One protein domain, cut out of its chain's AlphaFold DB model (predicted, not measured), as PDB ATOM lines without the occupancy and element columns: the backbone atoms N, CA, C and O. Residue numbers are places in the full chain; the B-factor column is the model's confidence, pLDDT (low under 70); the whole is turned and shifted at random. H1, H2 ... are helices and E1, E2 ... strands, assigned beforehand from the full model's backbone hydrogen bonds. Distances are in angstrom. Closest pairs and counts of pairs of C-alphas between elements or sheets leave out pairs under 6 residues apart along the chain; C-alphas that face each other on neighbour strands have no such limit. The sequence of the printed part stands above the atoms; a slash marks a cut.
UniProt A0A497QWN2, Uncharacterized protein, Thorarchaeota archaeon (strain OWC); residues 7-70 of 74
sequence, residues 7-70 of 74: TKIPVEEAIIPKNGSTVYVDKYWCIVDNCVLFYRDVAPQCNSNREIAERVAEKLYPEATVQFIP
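AT A GLANCE: This is residues 7 to 70 of the 74 residues of an uncharacterized protein of Thorarchaeota archaeon (strain OWC) (UniProt A0A497QWN2). A strongly twisted sheet of four strands has the helix H2 packed over E2 and E4 on one face and the one short helix H1 on the opposite face. A long loop, residues 15 to 26, swings away from the sheet at one end of the longest axis, while H2 lies toward the other end. The printed part has 64 residues with two named helices and four named strands, in the order E1 H1 E2 E3 H2 E4; the sheet's order is E1 - E3 - E2 - E4, all antiparallel, and the class is mixed, helices and strands. The whole is compact, with a radius of gyration of the C-alphas of 11.0 A, and elongated in outline, with spans of 34 by 21 by 18 A.

HOW THE PARTS SIT: E1, residues 7 to 10, is an edge strand and the antiparallel neighbour of E3, residues 35 to 39, at 152 degrees, with N 9 and O 36 3.0 A apart. H1, residues 11 to 14, is on the sheet at a height of 8.5 A and over none of its strands, but only just, with 2 of its 4 C-alphas falling on E2, residues 27 to 32. E2 and E3 form a hairpin, with N 35 and O 32 2.9 A apart, within hydrogen-bond range. Residues 43 to 44 pair with residues 38 to 39 of E3, and residues 46 to 47 with residues 28 to 29 of E2, both antiparallel. H2, residues 50 to 60, is on the opposite face from H1, at a height of 9.1 A over E2 and E4, residues 65 to 69. It runs along the strands, at 21 degrees to E2 on the local plane; the closest C-alphas of H2 and E2 are those of Tyr 28 and Arg 50, 5.7 A apart, and those of H2 and E4 are Glu 54 and Val 66, 6.1 A apart. E4, the other edge strand, is antiparallel to E2 at 138 degrees, with N 31 and O 65 2.8 A apart. E1, H1, E2 and E3, H2, E4 are split strand-helix-strand units, each with another strand between its two strands in the sheet, and both crossovers are right-handed. E1 and E4 are apart. In H2 every O i to N i+4 pair is within hydrogen-bond range; H1 is too short for such a pair.

IN THESE COORDINATES: E1 begins at C-alpha 7 (-10.082, 7.375, 18.940) and is 10.0 A long; H1 is 5.0 A, E2 15.7 A and E3 12.8 A. H2 is 15.3 A long, from C-alpha 50 at (-28.066, 3.590, 29.461). E4, 12.2 A, ends at C-alpha 69 (-22.512, 13.569, 30.088).

THE WHOLE: The C-alphas farthest apart are those of Asn 19 and Lys 59, 33.9 A. The printed part has no cut. The link from H1 to E2 is long, with 12 residues. Mean pLDDT of the printed part is 85.8, and residues 18 to 24 are under 70.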
ATOM      1  N   THR A   7     -10.844   6.215  18.497       88.31
ATOM      2  CA  THR A   7     -10.082   7.375  18.940       88.31
ATOM      3  C   THR A   7     -10.611   7.823  20.285       88.31
ATOM      4  O   THR A   7     -11.822   7.813  20.525       88.31
ATOM      5  N   LYS A   8      -9.682   8.175  21.171       91.06
ATOM      6  CA  LYS A   8      -9.953   8.702  22.504       91.06
ATOM      7  C   LYS A   8      -9.917  10.223  22.437       91.06
ATOM      8  O   LYS A   8      -8.910  10.789  22.026       91.06
ATOM      9  N   ILE A   9     -11.005  10.863  22.848       88.25
ATOM     10  CA  ILE A   9     -11.069  12.316  23.024       88.25
ATOM     11  C   ILE A   9     -11.299  12.589  24.511       88.25
ATOM     12  O   ILE A   9     -12.236  12.014  25.067       88.25
ATOM     13  N   PRO A  10     -10.494  13.433  25.177       90.69
ATOM     14  CA  PRO A  10     -10.724  13.781  26.574       90.69
ATOM     15  C   PRO A  10     -12.152  14.280  26.800       90.69
ATOM     16  O   PRO A  10     -12.673  15.074  26.015       90.69
ATOM     17  N   VAL A  11     -12.794  13.829  27.881       88.25
ATOM     18  CA  VAL A  11     -14.167  14.250  28.212       88.25
ATOM     19  C   VAL A  11     -14.269  15.775  28.292       88.25
ATOM     20  O   VAL A  11     -15.201  16.353  27.741       88.25
ATOM     21  N   GLU A  12     -13.280  16.427  28.907       86.12
ATOM     22  CA  GLU A  12     -13.198  17.887  29.015       86.12
ATOM     23  C   GLU A  12     -13.169  18.593  27.656       86.12
ATOM     24  O   GLU A  12     -13.716  19.680  27.514       86.12
ATOM     25  N   GLU A  13     -12.586  17.966  26.636       83.69
ATOM     26  CA  GLU A  13     -12.555  18.513  25.286       83.69
ATOM     27  C   GLU A  13     -13.895  18.297  24.574       83.69
ATOM     28  O   GLU A  13     -14.389  19.199  23.898       83.69
ATOM     29  N   ALA A  14     -14.500  17.119  24.759       80.00
ATOM     30  CA  ALA A  14     -15.760  16.731  24.128       80.00
ATOM     31  C   ALA A  14     -16.970  17.558  24.606       80.00
ATOM     32  O   ALA A  14     -17.955  17.683  23.875       80.00
ATOM     33  N   ILE A  15     -16.903  18.125  25.817       78.88
ATOM     34  CA  ILE A  15     -17.963  18.976  26.385       78.88
ATOM     35  C   ILE A  15     -17.816  20.461  26.041       78.88
ATOM     36  O   ILE A  15     -18.737  21.231  26.308       78.88
ATOM     37  N   ILE A  16     -16.688  20.885  25.463       77.12
ATOM     38  CA  ILE A  16     -16.467  22.283  25.087       77.12
ATOM     39  C   ILE A  16     -17.016  22.507  23.671       77.12
ATOM     40  O   ILE A  16     -16.533  21.887  22.721       77.12
ATOM     41  N   PRO A  17     -17.979  23.425  23.476       73.94
ATOM     42  CA  PRO A  17     -18.409  23.813  22.137       73.94
ATOM     43  C   PRO A  17     -17.236  24.432  21.363       73.94
ATOM     44  O   PRO A  17     -16.656  25.426  21.800       73.94
ATOM     45  N   LYS A  18     -16.890  23.877  20.195       66.62
ATOM     46  CA  LYS A  18     -15.841  24.414  19.310       66.62
ATOM     47  C   LYS A  18     -16.432  24.799  17.955       66.62
ATOM     48  O   LYS A  18     -17.198  24.030  17.391       66.62
ATOM     49  N   ASN A  19     -16.082  25.986  17.447       54.78
ATOM     50  CA  ASN A  19     -16.294  26.491  16.076       54.78
ATOM     51  C   ASN A  19     -17.431  25.819  15.278       54.78
ATOM     52  O   ASN A  19     -17.174  24.976  14.421       54.78
ATOM     53  N   GLY A  20     -18.688  26.171  15.571       57.53
ATOM     54  CA  GLY A  20     -19.856  25.694  14.814       57.53
ATOM     55  C   GLY A  20     -20.088  24.174  14.829       57.53
ATOM     56  O   GLY A  20     -20.909  23.685  14.058       57.53
ATOM     57  N   SER A  21     -19.374  23.426  15.674       53.50
ATOM     58  CA  SER A  21     -19.419  21.967  15.735       53.50
ATOM     59  C   SER A  21     -20.414  21.476  16.784       53.50
ATOM     60  O   SER A  21     -20.597  22.066  17.849       53.50
ATOM     61  N   THR A  22     -21.066  20.368  16.447       58.16
ATOM     62  CA  THR A  22     -22.109  19.699  17.224       58.16
ATOM     63  C   THR A  22     -21.576  19.214  18.570       58.16
ATOM     64  O   THR A  22     -20.718  18.337  18.619       58.16
ATOM     65  N   VAL A  23     -22.125  19.732  19.669       62.19
ATOM     66  CA  VAL A  23     -21.847  19.200  21.010       62.19
ATOM     67  C   VAL A  23     -22.655  17.911  21.192       62.19
ATOM     68  O   VAL A  23     -23.889  17.916  21.146       62.19
ATOM     69  N   TYR A  24     -21.970  16.784  21.371       65.06
ATOM     70  CA  TYR A  24     -22.601  15.481  21.580       65.06
ATOM     71  C   TYR A  24     -22.857  15.272  23.073       65.06
ATOM     72  O   TYR A  24     -22.108  14.618  23.783       65.06
ATOM     73  N   VAL A  25     -23.909  15.875  23.590       72.81
ATOM     74  CA  VAL A  25     -24.157  15.897  25.037       72.81
ATOM     75  C   VAL A  25     -25.647  15.703  25.301       72.81
ATOM     76  O   VAL A  25     -26.463  15.957  24.409       72.81
ATOM     77  N   ASP A  26     -25.973  15.190  26.487       84.00
ATOM     78  CA  ASP A  26     -27.188  14.444  26.879       84.00
ATOM     79  C   ASP A  26     -27.220  12.987  26.404       84.00
ATOM     80  O   ASP A  26     -28.196  12.512  25.815       84.00
ATOM     81  N   LYS A  27     -26.129  12.256  26.643       89.81
ATOM     82  CA  LYS A  27     -26.039  10.820  26.343       89.81
ATOM     83  C   LYS A  27     -25.206  10.083  27.388       89.81
ATOM     84  O   LYS A  27     -24.410  10.686  28.103       89.81
ATOM     85  N   TYR A  28     -25.384   8.770  27.438       94.00
ATOM     86  CA  TYR A  28     -24.509   7.824  28.117       94.00
ATOM     87  C   TYR A  28     -23.347   7.470  27.192       94.00
ATOM     88  O   TYR A  28     -23.570   7.028  26.065       94.00
ATOM     89  N   TRP A  29     -22.124   7.677  27.655       93.38
ATOM     90  CA  TRP A  29     -20.890   7.521  26.891       93.38
ATOM     91  C   TRP A  29     -20.057   6.367  27.409       93.38
ATOM     92  O   TRP A  29     -19.946   6.204  28.618       93.38
ATOM     93  N   CYS A  30     -19.425   5.628  26.497       93.81
ATOM     94  CA  CYS A  30     -18.343   4.714  26.851       93.81
ATOM     95  C   CYS A  30     -17.070   5.534  27.114       93.81
ATOM     96  O   CYS A  30     -16.600   6.238  26.215       93.81
ATOM     97  N   ILE A  31     -16.537   5.444  28.334       93.19
ATOM     98  CA  ILE A  31     -15.379   6.192  28.826       93.19
ATOM     99  C   ILE A  31     -14.237   5.242  29.155       93.19
ATOM    100  O   ILE A  31     -14.385   4.379  30.020       93.19
ATOM    101  N   VAL A  32     -13.083   5.458  28.529       92.62
ATOM    102  CA  VAL A  32     -11.826   4.746  28.807       92.62
ATOM    103  C   VAL A  32     -10.745   5.788  29.056       92.62
ATOM    104  O   VAL A  32     -10.612   6.709  28.257       92.62
ATOM    105  N   ASP A  33      -9.982   5.665  30.143       92.06
ATOM    106  CA  ASP A  33      -8.919   6.618  30.509       92.06
ATOM    107  C   ASP A  33      -9.384   8.087  30.497       92.06
ATOM    108  O   ASP A  33      -8.724   8.967  29.947       92.06
ATOM    109  N   ASN A  34     -10.570   8.352  31.058       92.25
ATOM    110  CA  ASN A  34     -11.195   9.682  31.074       92.25
ATOM    111  C   ASN A  34     -11.448  10.292  29.673       92.25
ATOM    112  O   ASN A  34     -11.545  11.511  29.512       92.25
ATOM    113  N   CYS A  35     -11.564   9.442  28.650       91.94
ATOM    114  CA  CYS A  35     -11.816   9.836  27.271       91.94
ATOM    115  C   CYS A  35     -13.100   9.199  26.732       91.94
ATOM    116  O   CYS A  35     -13.358   8.017  26.962       91.94
ATOM    117  N   VAL A  36     -13.868   9.962  25.955       90.94
ATOM    118  CA  VAL A  36     -14.949   9.428  25.125       90.94
ATOM    119  C   VAL A  36     -14.378   8.708  23.907       90.94
ATOM    120  O   VAL A  36     -13.340   9.097  23.364       90.94
ATOM    121  N   LEU A  37     -15.072   7.664  23.458       91.00
ATOM    122  CA  LEU A  37     -14.652   6.869  22.308       91.00
ATOM    123  C   LEU A  37     -15.388   7.273  21.028       91.00
ATOM    124  O   LEU A  37     -16.611   7.426  21.015       91.00
ATOM    125  N   PHE A  38     -14.646   7.368  19.927       88.94
ATOM    126  CA  PHE A  38     -15.177   7.557  18.577       88.94
ATOM    127  C   PHE A  38     -14.735   6.407  17.683       88.94
ATOM    128  O   PHE A  38     -13.544   6.160  17.537       88.94
ATOM    129  N   TYR A  39     -15.674   5.718  17.041       86.25
ATOM    130  CA  TYR A  39     -15.349   4.715  16.033       86.25
ATOM    131  C   TYR A  39     -14.986   5.401  14.716       86.25
ATOM    132  O   TYR A  39     -15.777   6.189  14.183       86.25
ATOM    133  N   ARG A  40     -13.797   5.073  14.193       84.44
ATOM    134  CA  ARG A  40     -13.229   5.649  12.961       84.44
ATOM    135  C   ARG A  40     -13.288   7.183  12.932       84.44
ATOM    136  O   ARG A  40     -13.673   7.735  11.910       84.44
ATOM    137  N   ASP A  41     -13.021   7.844  14.060       81.25
ATOM    138  CA  ASP A  41     -13.035   9.315  14.208       81.25
ATOM    139  C   ASP A  41     -14.374  10.024  13.930       81.25
ATOM    140  O   ASP A  41     -14.453  11.246  14.001       81.25
ATOM    141  N   VAL A  42     -15.446   9.286  13.625       78.31
ATOM    142  CA  VAL A  42     -16.704   9.871  13.126       78.31
ATOM    143  C   VAL A  42     -17.885   9.546  14.031       78.31
ATOM    144  O   VAL A  42     -18.741  10.396  14.266       78.31
ATOM    145  N   ALA A  43     -17.964   8.313  14.533       84.62
ATOM    146  CA  ALA A  43     -19.150   7.832  15.228       84.62
ATOM    147  C   ALA A  43     -18.925   7.778  16.748       84.62
ATOM    148  O   ALA A  43     -18.238   6.865  17.222       84.62
ATOM    149  N   PRO A  44     -19.516   8.696  17.532       87.50
ATOM    150  CA  PRO A  44     -19.378   8.667  18.980       87.50
ATOM    151  C   PRO A  44     -20.011   7.405  19.569       87.50
ATOM    152  O   PRO A  44     -21.151   7.061  19.247       87.50
ATOM    153  N   GLN A  45     -19.296   6.733  20.465       91.38
ATOM    154  CA  GLN A  45     -19.775   5.546  21.172       91.38
ATOM    155  C   GLN A  45     -20.594   5.966  22.393       91.38
ATOM    156  O   GLN A  45     -20.161   5.904  23.545       91.38
ATOM    157  N   CYS A  46     -21.796   6.450  22.100       91.81
ATOM    158  CA  CYS A  46     -22.750   6.943  23.076       91.81
ATOM    159  C   CYS A  46     -24.175   6.519  22.723       91.81
ATOM    160  O   CYS A  46     -24.490   6.211  21.571       91.81
ATOM    161  N   ASN A  47     -25.066   6.548  23.706       92.50
ATOM    162  CA  ASN A  47     -26.476   6.262  23.499       92.50
ATOM    163  C   ASN A  47     -27.355   7.106  24.429       92.50
ATOM    164  O   ASN A  47     -26.930   7.485  25.515       92.50
ATOM    165  N   SER A  48     -28.585   7.415  24.020       91.81
ATOM    166  CA  SER A  48     -29.564   8.040  24.922       91.81
ATOM    167  C   SER A  48     -30.095   7.055  25.968       91.81
ATOM    168  O   SER A  48     -30.545   7.471  27.030       91.81
ATOM    169  N   ASN A  49     -30.022   5.752  25.688       93.69
ATOM    170  CA  ASN A  49     -30.391   4.684  26.602       93.69
ATOM    171  C   ASN A  49     -29.143   4.100  27.286       93.69
ATOM    172  O   ASN A  49     -28.218   3.628  26.621       93.69
ATOM    173  N   ARG A  50     -29.154   4.100  28.621       95.00
ATOM    174  CA  ARG A  50     -28.066   3.590  29.461       95.00
ATOM    175  C   ARG A  50     -27.749   2.119  29.214       95.00
ATOM    176  O   ARG A  50     -26.590   1.782  29.016       95.00
ATOM    177  N   GLU A  51     -28.769   1.267  29.174       95.62
ATOM    178  CA  GLU A  51     -28.610  -0.184  29.046       95.62
ATOM    179  C   GLU A  51     -27.942  -0.553  27.714       95.62
ATOM    180  O   GLU A  51     -27.103  -1.448  27.641       95.62
ATOM    181  N   ILE A  52     -28.270   0.176  26.641       94.31
ATOM    182  CA  ILE A  52     -27.617  -0.023  25.343       94.31
ATOM    183  C   ILE A  52     -26.142   0.383  25.420       94.31
ATOM    184  O   ILE A  52     -25.293  -0.339  24.900       94.31
ATOM    185  N   ALA A  53     -25.831   1.514  26.060       93.69
ATOM    186  CA  ALA A  53     -24.447   1.944  26.244       93.69
ATOM    187  C   ALA A  53     -23.643   0.933  27.082       93.69
ATOM    188  O   ALA A  53     -22.517   0.614  26.714       93.69
ATOM    189  N   GLU A  54     -24.234   0.375  28.143       94.88
ATOM    190  CA  GLU A  54     -23.609  -0.648  28.996       94.88
ATOM    191  C   GLU A  54     -23.323  -1.932  28.211       94.88
ATOM    192  O   GLU A  54     -22.184  -2.390  28.183       94.88
ATOM    193  N   ARG A  55     -24.299  -2.447  27.452       93.88
ATOM    194  CA  ARG A  55     -24.092  -3.633  26.599       93.88
ATOM    195  C   ARG A  55     -23.021  -3.416  25.528       93.88
ATOM    196  O   ARG A  55     -22.312  -4.352  25.160       93.88
ATOM    197  N   VAL A  56     -22.931  -2.205  24.973       90.06
ATOM    198  CA  VAL A  56     -21.889  -1.845  23.999       90.06
ATOM    199  C   VAL A  56     -20.518  -1.810  24.670       90.06
ATOM    200  O   VAL A  56     -19.586  -2.398  24.122       90.06
ATOM    201  N   ALA A  57     -20.408  -1.181  25.843       91.69
ATOM    202  CA  ALA A  57     -19.182  -1.156  26.632       91.69
ATOM    203  C   ALA A  57     -18.717  -2.582  26.961       91.69
ATOM    204  O   ALA A  57     -17.650  -2.983  26.520       91.69
ATOM    205  N   GLU A  58     -19.560  -3.408  27.581       91.44
ATOM    206  CA  GLU A  58     -19.216  -4.792  27.946       91.44
ATOM    207  C   GLU A  58     -18.733  -5.633  26.754       91.44
ATOM    208  O   GLU A  58     -17.809  -6.437  26.876       91.44
ATOM    209  N   LYS A  59     -19.358  -5.460  25.583       90.19
ATOM    210  CA  LYS A  59     -19.074  -6.286  24.406       90.19
ATOM    211  C   LYS A  59     -17.866  -5.813  23.601       90.19
ATOM    212  O   LYS A  59     -17.186  -6.644  22.998       90.19
ATOM    213  N   LEU A  60     -17.673  -4.501  23.483       88.31
ATOM    214  CA  LEU A  60     -16.706  -3.910  22.550       88.31
ATOM    215  C   LEU A  60     -15.544  -3.211  23.256       88.31
ATOM    216  O   LEU A  60     -14.467  -3.122  22.675       88.31
ATOM    217  N   TYR A  61     -15.752  -2.740  24.483       88.19
ATOM    218  CA  TYR A  61     -14.799  -1.940  25.248       88.19
ATOM    219  C   TYR A  61     -14.778  -2.418  26.712       88.19
ATOM    220  O   TYR A  61     -15.320  -1.731  27.577       88.19
ATOM    221  N   PRO A  62     -14.210  -3.602  27.012       86.69
ATOM    222  CA  PRO A  62     -14.277  -4.213  28.345       86.69
ATOM    223  C   PRO A  62     -13.740  -3.324  29.478       86.69
ATOM    224  O   PRO A  62     -14.157  -3.456  30.625       86.69
ATOM    225  N   GLU A  63     -12.816  -2.421  29.158       89.62
ATOM    226  CA  GLU A  63     -12.243  -1.428  30.065       89.62
ATOM    227  C   GLU A  63     -13.072  -0.136  30.200       89.62
ATOM    228  O   GLU A  63     -12.716   0.750  30.979       89.62
ATOM    229  N   ALA A  64     -14.158   0.010  29.438       91.62
ATOM    230  CA  ALA A  64     -14.975   1.212  29.446       91.62
ATOM    231  C   ALA A  64     -15.962   1.240  30.609       91.62
ATOM    232  O   ALA A  64     -16.651   0.270  30.917       91.62
ATOM    233  N   THR A  65     -16.108   2.424  31.192       94.62
ATOM    234  CA  THR A  65     -17.224   2.757  32.078       94.62
ATOM    235  C   THR A  65     -18.287   3.516  31.299       94.62
ATOM    236  O   THR A  65     -17.977   4.205  30.330       94.62
ATOM    237  N   VAL A  66     -19.550   3.416  31.712       94.81
ATOM    238  CA  VAL A  66     -20.626   4.210  31.114       94.81
ATOM    239  C   VAL A  66     -20.928   5.412  31.990       94.81
ATOM    240  O   VAL A  66     -21.282   5.260  33.157       94.81
ATOM    241  N   GLN A  67     -20.815   6.612  31.425       93.88
ATOM    242  CA  GLN A  67     -21.071   7.860  32.145       93.88
ATOM    243  C   GLN A  67     -22.062   8.737  31.391       93.88
ATOM    244  O   GLN A  67     -21.972   8.894  30.173       93.88
ATOM    245  N   PHE A  68     -23.023   9.313  32.111       92.50
ATOM    246  CA  PHE A  68     -23.913  10.313  31.536       92.50
ATOM    247  C   PHE A  68     -23.201  11.663  31.482       92.50
ATOM    248  O   PHE A  68     -22.756  12.164  32.513       92.50
ATOM    249  N   ILE A  69     -23.118  12.251  30.290       87.25
ATOM    250  CA  ILE A  69     -22.512  13.569  30.088       87.25
ATOM    251  C   ILE A  69     -23.628  14.557  29.710       87.25
ATOM    252  O   ILE A  69     -24.156  14.461  28.592       87.25
ATOM    253  N   PRO A  70     -24.019  15.477  30.616       81.50
ATOM    254  CA  PRO A  70     -25.089  16.438  30.363       81.50
ATOM    255  C   PRO A  70     -24.661  17.538  29.386       81.50
ATOM    256  O   PRO A  70     -23.484  17.892  29.290       81.50
TER     257      PRO A  70